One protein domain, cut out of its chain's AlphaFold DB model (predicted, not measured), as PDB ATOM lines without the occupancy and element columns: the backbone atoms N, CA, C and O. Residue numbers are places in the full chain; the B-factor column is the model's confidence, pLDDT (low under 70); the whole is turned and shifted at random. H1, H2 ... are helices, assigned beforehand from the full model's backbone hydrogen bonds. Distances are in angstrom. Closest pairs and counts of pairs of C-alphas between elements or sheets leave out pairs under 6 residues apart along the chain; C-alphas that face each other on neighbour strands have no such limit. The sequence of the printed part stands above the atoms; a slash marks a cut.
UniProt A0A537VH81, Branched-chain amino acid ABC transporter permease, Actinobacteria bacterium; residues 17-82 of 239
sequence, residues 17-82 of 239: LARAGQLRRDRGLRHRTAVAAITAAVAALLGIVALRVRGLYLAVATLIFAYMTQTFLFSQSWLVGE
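What this domain is: This is residues 17 to 82 of the 239 residues of the protein "Branched-chain amino acid ABC transporter permease" of Actinobacteria bacterium (UniProt A0A537VH81). Picture a narrow, flat V with unequal arms: the long helix H1 makes one arm, the shorter helix H2 folds back from its far end as the other, and the two come near each other by the turn that joins them. The arms spread from there, so that residues 17 to 48 of H1 stand free along one arm and residues 63 to 82 stand free along the other, where the very short H3 makes a small corner at the end of H2. The printed part has 66 residues with three named helices, in the order H1, H2, H3, and no named strand; the class is all helix. The whole is extended, with a radius of gyration of the C-alphas of 18.0 A, and it spans 61 by 32 by 7 A along its three main axes.

Where its parts are: Find C-alpha 17 at (21.519, 30.145, -1.144); here H1 begins, the longest helix by residues. It takes in residues 17 to 52, 36 residues from Leu 17 to Arg 52, and its length from first to last C-alpha is 53.0 A. Follow z as it climbs to C-alpha 52 at (44.856, 8.658, 41.285), where H1 ends. Residues 53 to 55 then make the link to H2, which holds residues 56 to 75, from Leu 56 to Ser 75. Look for its first C-alpha at (46.678, -3.822, 42.184); from there x and z fall over a length of 29.2 A to C-alpha 75. After Gln 76 comes H3, residues 77 to 80, 4 residues and 5.2 A long, which ends with C-alpha 80 at (23.740, 0.122, 18.104). Gly 81 and Glu 82 follow it.

How they stand to each other: Start from H1 and go to the tight link of 3 residues that leads from it to H2. Near this link you will find the closest C-alphas of the two helices, those of Ala 50 and Leu 58, 7.7 A apart. H1 and H2 are close but not clearly touching, with 1 pair of C-alphas within 8 A. Their lines stand at a shallow tilt of 29 degrees, and they run opposite ways; their centres are 24.1 A apart. At the other end of H2, a tight link of 1 residue leads to H3. H2 and H3 touch only at the corner by their link, and they only just touch, with 3 pairs of C-alphas within 8 A. H2 touches H3 with residues 73 to 74 alone, and the closest C-alphas of the two helices are those of Phe 74 and Val 80, 6.6 A apart. H1 and H3 are apart. In the backbone of H2 every O i to N i+4 pair is within hydrogen-bond range, and in H1 29 of 32 are. H3 is too short for such a pair, and its one O i to N i+3 pair is not within range.

The domain as a whole: Measure the length of the whole between Leu 17 and Leu 56, whose C-alphas are the two farthest apart, at 60.5 A. The first and last printed C-alphas, those of Leu 17 and Glu 82, are 36.6 A apart. The printed residues run from 17 to 82 without a gap, in a full chain of 239 residues. Both links are tight. The B-factor column gives a mean pLDDT of 70.2 for the printed part of this model; H2 has a mean of 84, H1 of 64 and H3 of 62. Look for values under 70 at 29 residues: residues 17 to 32, residue 43, residue 47, residues 50 to 54 and residues 77 to 82.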
ATOM      1  N   LEU A  17      21.217  31.568  -0.899       52.75
ATOM      2  CA  LEU A  17      21.519  30.145  -1.144       52.75
ATOM      3  C   LEU A  17      22.882  29.733  -0.560       52.75
ATOM      4  O   LEU A  17      23.009  28.643   0.008       52.75
ATOM      5  N   ALA A  18      23.887  30.614  -0.610       51.22
ATOM      6  CA  ALA A  18      25.173  30.404   0.057       51.22
ATOM      7  C   ALA A  18      25.036  30.432   1.590       51.22
ATOM      8  O   ALA A  18      25.605  29.570   2.266       51.22
ATOM      9  N   ARG A  19      24.232  31.348   2.154       49.97
ATOM     10  CA  ARG A  19      23.926  31.410   3.598       49.97
ATOM     11  C   ARG A  19      23.082  30.226   4.076       49.97
ATOM     12  O   ARG A  19      23.385  29.669   5.130       49.97
ATOM     13  N   ALA A  20      22.104  29.766   3.295       52.66
ATOM     14  CA  ALA A  20      21.319  28.564   3.587       52.66
ATOM     15  C   ALA A  20      22.178  27.284   3.524       52.66
ATOM     16  O   ALA A  20      22.007  26.369   4.339       52.66
ATOM     17  N   GLY A  21      23.160  27.241   2.615       52.22
ATOM     18  CA  GLY A  21      24.190  26.201   2.566       52.22
ATOM     19  C   GLY A  21      25.131  26.229   3.777       52.22
ATOM     20  O   GLY A  21      25.469  25.171   4.315       52.22
ATOM     21  N   GLN A  22      25.505  27.421   4.251       55.81
ATOM     22  CA  GLN A  22      26.372  27.616   5.419       55.81
ATOM     23  C   GLN A  22      25.672  27.211   6.732       55.81
ATOM     24  O   GLN A  22      26.247  26.476   7.529       55.81
ATOM     25  N   LEU A  23      24.387  27.550   6.903       52.16
ATOM     26  CA  LEU A  23      23.581  27.192   8.082       52.16
ATOM     27  C   LEU A  23      23.376  25.674   8.253       52.16
ATOM     28  O   LEU A  23      23.327  25.178   9.384       52.16
ATOM     29  N   ARG A  24      23.301  24.900   7.157       55.94
ATOM     30  CA  ARG A  24      23.335  23.420   7.222       55.94
ATOM     31  C   ARG A  24      24.724  22.885   7.586       55.94
ATOM     32  O   ARG A  24      24.817  21.851   8.249       55.94
ATOM     33  N   ARG A  25      25.793  23.581   7.187       55.81
ATOM     34  CA  ARG A  25      27.194  23.207   7.446       55.81
ATOM     35  C   ARG A  25      27.598  23.478   8.904       55.81
ATOM     36  O   ARG A  25      28.236  22.623   9.517       55.81
ATOM     37  N   ASP A  26      27.113  24.569   9.495       53.47
ATOM     38  CA  ASP A  26      27.353  24.935  10.898       53.47
ATOM     39  C   ASP A  26      26.616  24.021  11.886       53.47
ATOM     40  O   ASP A  26      27.157  23.674  12.938       53.47
ATOM     41  N   ARG A  27      25.412  23.544  11.532       57.47
ATOM     42  CA  ARG A  27      24.663  22.574  12.355       57.47
ATOM     43  C   ARG A  27      25.395  21.224  12.452       57.47
ATOM     44  O   ARG A  27      25.404  20.603  13.512       57.47
ATOM     45  N   GLY A  28      26.073  20.813  11.375       51.66
ATOM     46  CA  GLY A  28      26.938  19.628  11.348       51.66
ATOM     47  C   GLY A  28      28.302  19.837  12.017       51.66
ATOM     48  O   GLY A  28      28.821  18.908  12.638       51.66
ATOM     49  N   LEU A  29      28.878  21.045  11.943       56.47
ATOM     50  CA  LEU A  29      30.128  21.379  12.634       56.47
ATOM     51  C   LEU A  29      29.949  21.387  14.151       56.47
ATOM     52  O   LEU A  29      30.775  20.798  14.838       56.47
ATOM     53  N   ARG A  30      28.849  21.957  14.664       55.47
ATOM     54  CA  ARG A  30      28.534  21.959  16.104       55.47
ATOM     55  C   ARG A  30      28.413  20.550  16.668       55.47
ATOM     56  O   ARG A  30      28.923  20.283  17.746       55.47
ATOM     57  N   HIS A  31      27.797  19.629  15.930       57.75
ATOM     58  CA  HIS A  31      27.680  18.244  16.385       57.75
ATOM     59  C   HIS A  31      29.030  17.509  16.348       57.75
ATOM     60  O   HIS A  31      29.313  16.683  17.211       57.75
ATOM     61  N   ARG A  32      29.892  17.825  15.372       57.19
ATOM     62  CA  ARG A  32      31.240  17.248  15.256       57.19
ATOM     63  C   ARG A  32      32.198  17.779  16.318       57.19
ATOM     64  O   ARG A  32      32.930  16.988  16.904       57.19
ATOM     65  N   THR A  33      32.173  19.082  16.592       71.75
ATOM     66  CA  THR A  33      32.973  19.689  17.661       71.75
ATOM     67  C   THR A  33      32.446  19.298  19.035       71.75
ATOM     68  O   THR A  33      33.255  19.046  19.916       71.75
ATOM     69  N   ALA A  34      31.128  19.141  19.209       73.44
ATOM     70  CA  ALA A  34      30.552  18.602  20.439       73.44
ATOM     71  C   ALA A  34      31.013  17.162  20.697       73.44
ATOM     72  O   ALA A  34      31.476  16.867  21.792       73.44
ATOM     73  N   VAL A  35      30.978  16.279  19.692       70.44
ATOM     74  CA  VAL A  35      31.478  14.900  19.845       70.44
ATOM     75  C   VAL A  35      32.979  14.888  20.146       70.44
ATOM     76  O   VAL A  35      33.398  14.175  21.050       70.44
ATOM     77  N   ALA A  36      33.781  15.706  19.456       70.12
ATOM     78  CA  ALA A  36      35.216  15.818  19.722       70.12
ATOM     79  C   ALA A  36      35.526  16.387  21.121       70.12
ATOM     80  O   ALA A  36      36.456  15.935  21.782       70.12
ATOM     81  N   ALA A  37      34.741  17.356  21.596       77.88
ATOM     82  CA  ALA A  37      34.883  17.921  22.934       77.88
ATOM     83  C   ALA A  37      34.479  16.911  24.016       77.88
ATOM     84  O   ALA A  37      35.172  16.789  25.023       77.88
ATOM     85  N   ILE A  38      33.408  16.144  23.793       77.50
ATOM     86  CA  ILE A  38      32.967  15.085  24.709       77.50
ATOM     87  C   ILE A  38      34.020  13.976  24.782       77.50
ATOM     88  O   ILE A  38      34.378  13.553  25.878       77.50
ATOM     89  N   THR A  39      34.573  13.524  23.652       71.56
ATOM     90  CA  THR A  39      35.620  12.491  23.666       71.56
ATOM     91  C   THR A  39      36.908  12.993  24.313       71.56
ATOM     92  O   THR A  39      37.511  12.256  25.091       71.56
ATOM     93  N   ALA A  40      37.300  14.248  24.071       71.62
ATOM     94  CA  ALA A  40      38.438  14.869  24.742       71.62
ATOM     95  C   ALA A  40      38.215  14.997  26.258       71.62
ATOM     96  O   ALA A  40      39.117  14.689  27.034       71.62
ATOM     97  N   ALA A  41      37.011  15.380  26.691       77.69
ATOM     98  CA  ALA A  41      36.656  15.466  28.105       77.69
ATOM     99  C   ALA A  41      36.696  14.090  28.784       77.69
ATOM    100  O   ALA A  41      37.278  13.956  29.858       77.69
ATOM    101  N   VAL A  42      36.150  13.054  28.139       73.75
ATOM    102  CA  VAL A  42      36.198  11.670  28.642       73.75
ATOM    103  C   VAL A  42      37.639  11.154  28.700       73.75
ATOM    104  O   VAL A  42      38.028  10.542  29.693       73.75
ATOM    105  N   ALA A  43      38.462  11.446  27.688       67.88
ATOM    106  CA  ALA A  43      39.878  11.082  27.679       67.88
ATOM    107  C   ALA A  43      40.668  11.793  28.791       67.88
ATOM    108  O   ALA A  43      41.482  11.160  29.464       67.88
ATOM    109  N   ALA A  44      40.400  13.079  29.031       73.94
ATOM    110  CA  ALA A  44      41.008  13.837  30.121       73.94
ATOM    111  C   ALA A  44      40.588  13.290  31.493       73.94
ATOM    112  O   ALA A  44      41.438  13.099  32.363       73.94
ATOM    113  N   LEU A  45      39.304  12.960  31.672       78.31
ATOM    114  CA  LEU A  45      38.790  12.334  32.892       78.31
ATOM    115  C   LEU A  45      39.474  10.992  33.162       78.31
ATOM    116  O   LEU A  45      39.937  10.753  34.276       78.31
ATOM    117  N   LEU A  46      39.608  10.145  32.141       70.94
ATOM    118  CA  LEU A  46      40.312   8.868  32.257       70.94
ATOM    119  C   LEU A  46      41.802   9.053  32.558       70.94
ATOM    120  O   LEU A  46      42.353   8.316  33.377       70.94
ATOM    121  N   GLY A  47      42.441  10.063  31.965       66.75
ATOM    122  CA  GLY A  47      43.822  10.437  32.271       66.75
ATOM    123  C   GLY A  47      44.007  10.854  33.732       66.75
ATOM    124  O   GLY A  47      44.943  10.404  34.390       66.75
ATOM    125  N   ILE A  48      43.078  11.648  34.271       76.69
ATOM    126  CA  ILE A  48      43.081  12.085  35.675       76.69
ATOM    127  C   ILE A  48      42.833  10.905  36.624       76.69
ATOM    128  O   ILE A  48      43.516  10.779  37.642       76.69
ATOM    129  N   VAL A  49      41.901  10.006  36.295       70.31
ATOM    130  CA  VAL A  49      41.627   8.802  37.099       70.31
ATOM    131  C   VAL A  49      42.849   7.877  37.143       70.31
ATOM    132  O   VAL A  49      43.182   7.358  38.210       70.31
ATOM    133  N   ALA A  50      43.576   7.733  36.030       64.50
ATOM    134  CA  ALA A  50      44.792   6.920  35.961       64.50
ATOM    135  C   ALA A  50      45.925   7.432  36.875       64.50
ATOM    136  O   ALA A  50      46.731   6.637  37.356       64.50
ATOM    137  N   LEU A  51      45.970   8.736  37.166       65.19
ATOM    138  CA  LEU A  51      46.942   9.328  38.096       65.19
ATOM    139  C   LEU A  51      46.608   9.052  39.573       65.19
ATOM    140  O   LEU A  51      47.494   9.145  40.426       65.19
ATOM    141  N   ARG A  52      45.349   8.718  39.898       67.19
ATOM    142  CA  ARG A  52      44.856   8.658  41.285       67.19
ATOM    143  C   ARG A  52      44.907   7.262  41.917       67.19
ATOM    144  O   ARG A  52      44.939   7.167  43.140       67.19
ATOM    145  N   VAL A  53      44.940   6.188  41.124       68.00
ATOM    146  CA  VAL A  53      44.849   4.797  41.620       68.00
ATOM    147  C   VAL A  53      46.201   4.083  41.499       68.00
ATOM    148  O   VAL A  53      46.791   4.033  40.424       68.00
ATOM    149  N   ARG A  54      46.714   3.512  42.601       67.31
ATOM    150  CA  ARG A  54      48.029   2.841  42.650       67.31
ATOM    151  C   ARG A  54      47.909   1.317  42.766       67.31
ATOM    152  O   ARG A  54      47.062   0.797  43.486       67.31
ATOM    153  N   GLY A  55      48.836   0.610  42.115       73.94
ATOM    154  CA  GLY A  55      49.082  -0.820  42.339       73.94
ATOM    155  C   GLY A  55      47.993  -1.746  41.788       73.94
ATOM    156  O   GLY A  55      47.495  -1.535  40.685       73.94
ATOM    157  N   LEU A  56      47.647  -2.782  42.558       75.31
ATOM    158  CA  LEU A  56      46.678  -3.822  42.184       75.31
ATOM    159  C   LEU A  56      45.256  -3.266  41.975       75.31
ATOM    160  O   LEU A  56      44.520  -3.742  41.113       75.31
ATOM    161  N   TYR A  57      44.889  -2.217  42.717       82.81
ATOM    162  CA  TYR A  57      43.574  -1.577  42.619       82.81
ATOM    163  C   TYR A  57      43.304  -0.976  41.236       82.81
ATOM    164  O   TYR A  57      42.157  -0.962  40.794       82.81
ATOM    165  N   LEU A  58      44.348  -0.538  40.520       79.12
ATOM    166  CA  LEU A  58      44.227  -0.019  39.155       79.12
ATOM    167  C   LEU A  58      43.721  -1.123  38.212       79.12
ATOM    168  O   LEU A  58      42.779  -0.906  37.457       79.12
ATOM    169  N   ALA A  59      44.281  -2.334  38.312       82.06
ATOM    170  CA  ALA A  59      43.891  -3.455  37.457       82.06
ATOM    171  C   ALA A  59      42.408  -3.824  37.643       82.06
ATOM    172  O   ALA A  59      41.664  -3.909  36.663       82.06
ATOM    173  N   VAL A  60      41.954  -3.954  38.893       89.50
ATOM    174  CA  VAL A  60      40.545  -4.257  39.199       89.50
ATOM    175  C   VAL A  60      39.625  -3.129  38.725       89.50
ATOM    176  O   VAL A  60      38.613  -3.395  38.079       89.50
ATOM    177  N   ALA A  61      40.003  -1.868  38.956       86.50
ATOM    178  CA  ALA A  61      39.237  -0.717  38.483       86.50
ATOM    179  C   ALA A  61      39.092  -0.711  36.952       86.50
ATOM    180  O   ALA A  61      38.002  -0.456  36.443       86.50
ATOM    181  N   THR A  62      40.151  -1.048  36.207       84.94
ATOM    182  CA  THR A  62      40.097  -1.106  34.735       84.94
ATOM    183  C   THR A  62      39.248  -2.251  34.209       84.94
ATOM    184  O   THR A  62      38.582  -2.079  33.193       84.94
ATOM    185  N   LEU A  63      39.213  -3.391  34.903       90.12
ATOM    186  CA  LEU A  63      38.351  -4.512  34.536       90.12
ATOM    187  C   LEU A  63      36.873  -4.128  34.674       90.12
ATOM    188  O   LEU A  63      36.083  -4.332  33.753       90.12
ATOM    189  N   ILE A  64      36.519  -3.514  35.807       92.25
ATOM    190  CA  ILE A  64      35.163  -3.015  36.058       92.25
ATOM    191  C   ILE A  64      34.807  -1.942  35.029       92.25
ATOM    192  O   ILE A  64      33.731  -1.990  34.439       92.25
ATOM    193  N   PHE A  65      35.721  -1.005  34.769       86.69
ATOM    194  CA  PHE A  65      35.518   0.043  33.776       86.69
ATOM    195  C   PHE A  65      35.310  -0.527  32.369       86.69
ATOM    196  O   PHE A  65      34.417  -0.070  31.660       86.69
ATOM    197  N   ALA A  66      36.076  -1.546  31.969       86.31
ATOM    198  CA  ALA A  66      35.905  -2.219  30.685       86.31
ATOM    199  C   ALA A  66      34.516  -2.865  30.571       86.31
ATOM    200  O   ALA A  66      33.816  -2.637  29.586       86.31
ATOM    201  N   TYR A  67      34.077  -3.595  31.602       90.31
ATOM    202  CA  TYR A  67      32.758  -4.235  31.626       90.31
ATOM    203  C   TYR A  67      31.603  -3.221  31.638       90.31
ATOM    204  O   TYR A  67      30.624  -3.371  30.899       90.31
ATOM    205  N   MET A  68      31.728  -2.156  32.433       89.12
ATOM    206  CA  MET A  68      30.751  -1.066  32.490       89.12
ATOM    207  C   MET A  68      30.664  -0.328  31.160       89.12
ATOM    208  O   MET A  68      29.567  -0.116  30.655       89.12
ATOM    209  N   THR A  69      31.806  -0.001  30.552       84.31
ATOM    210  CA  THR A  69      31.862   0.644  29.235       84.31
ATOM    211  C   THR A  69      31.229  -0.250  28.176       84.31
ATOM    212  O   THR A  69      30.423   0.228  27.388       84.31
ATOM    213  N   GLN A  70      31.516  -1.553  28.184       82.62
ATOM    214  CA  GLN A  70      30.910  -2.506  27.257       82.62
ATOM    215  C   GLN A  70      29.381  -2.549  27.403       82.62
ATOM    216  O   GLN A  70      28.657  -2.430  26.416       82.62
ATOM    217  N   THR A  71      28.883  -2.681  28.632       83.81
ATOM    218  CA  THR A  71      27.440  -2.757  28.911       83.81
ATOM    219  C   THR A  71      26.738  -1.442  28.581       83.81
ATOM    220  O   THR A  71      25.652  -1.448  28.007       83.81
ATOM    221  N   PHE A  72      27.379  -0.310  28.881       83.25
ATOM    222  CA  PHE A  72      26.873   1.019  28.559       83.25
ATOM    223  C   PHE A  72      26.839   1.268  27.049       83.25
ATOM    224  O   PHE A  72      25.835   1.743  26.539       83.25
ATOM    225  N   LEU A  73      27.887   0.909  26.302       78.00
ATOM    226  CA  LEU A  73      27.892   1.065  24.844       78.00
ATOM    227  C   LEU A  73      26.809   0.211  24.175       78.00
ATOM    228  O   LEU A  73      26.194   0.669  23.216       78.00
ATOM    229  N   PHE A  74      26.553  -1.000  24.680       74.31
ATOM    230  CA  PHE A  74      25.529  -1.881  24.116       74.31
ATOM    231  C   PHE A  74      24.096  -1.562  24.563       74.31
ATOM    232  O   PHE A  74      23.164  -1.950  23.864       74.31
ATOM    233  N   SER A  75      23.894  -0.848  25.675       75.88
ATOM    234  CA  SER A  75      22.555  -0.429  26.121       75.88
ATOM    235  C   SER A  75      22.015   0.786  25.360       75.88
ATOM    236  O   SER A  75      20.810   1.031  25.340       75.88
ATOM    237  N   GLN A  76      22.895   1.543  24.705       75.06
ATOM    238  CA  GLN A  76      22.540   2.734  23.946       75.06
ATOM    239  C   GLN A  76      21.998   2.360  22.555       75.06
ATOM    240  O   GLN A  76      22.748   2.189  21.593       75.06
ATOM    241  N   SER A  77      20.669   2.287  22.432       63.62
ATOM    242  CA  SER A  77      19.956   1.937  21.189       63.62
ATOM    243  C   SER A  77      20.297   2.839  19.992       63.62
ATOM    244  O   SER A  77      20.283   2.378  18.853       63.62
ATOM    245  N   TRP A  78      20.684   4.098  20.231       61.78
ATOM    246  CA  TRP A  78      21.114   5.048  19.195       61.78
ATOM    247  C   TRP A  78      22.499   4.758  18.589       61.78
ATOM    248  O   TRP A  78      22.735   5.111  17.437       61.78
ATOM    249  N   LEU A  79      23.412   4.112  19.328       62.12
ATOM    250  CA  LEU A  79      24.740   3.717  18.822       62.12
ATOM    251  C   LEU A  79      24.704   2.383  18.076       62.12
ATOM    252  O   LEU A  79      25.538   2.117  17.214       62.12
ATOM    253  N   VAL A  80      23.766   1.532  18.469       62.34
ATOM    254  CA  VAL A  80      23.740   0.122  18.104       62.34
ATOM    255  C   VAL A  80      22.687  -0.153  17.019       62.34
ATOM    256  O   VAL A  80      22.849  -1.086  16.239       62.34
ATOM    257  N   GLY A  81      21.663   0.700  16.882       58.47
ATOM    258  CA  GLY A  81      20.540   0.483  15.967       58.47
ATOM    259  C   GLY A  81      19.658  -0.696  16.403       58.47
ATOM    260  O   GLY A  81      20.053  -1.521  17.227       58.47
ATOM    261  N   GLU A  82      18.454  -0.809  15.837       55.09
ATOM    262  CA  GLU A  82      17.482  -1.873  16.173       55.09
ATOM    263  C   GLU A  82      18.006  -3.307  15.914       55.09
ATOM    264  O   GLU A  82      17.400  -4.281  16.351       55.09
TER     265      GLU A  82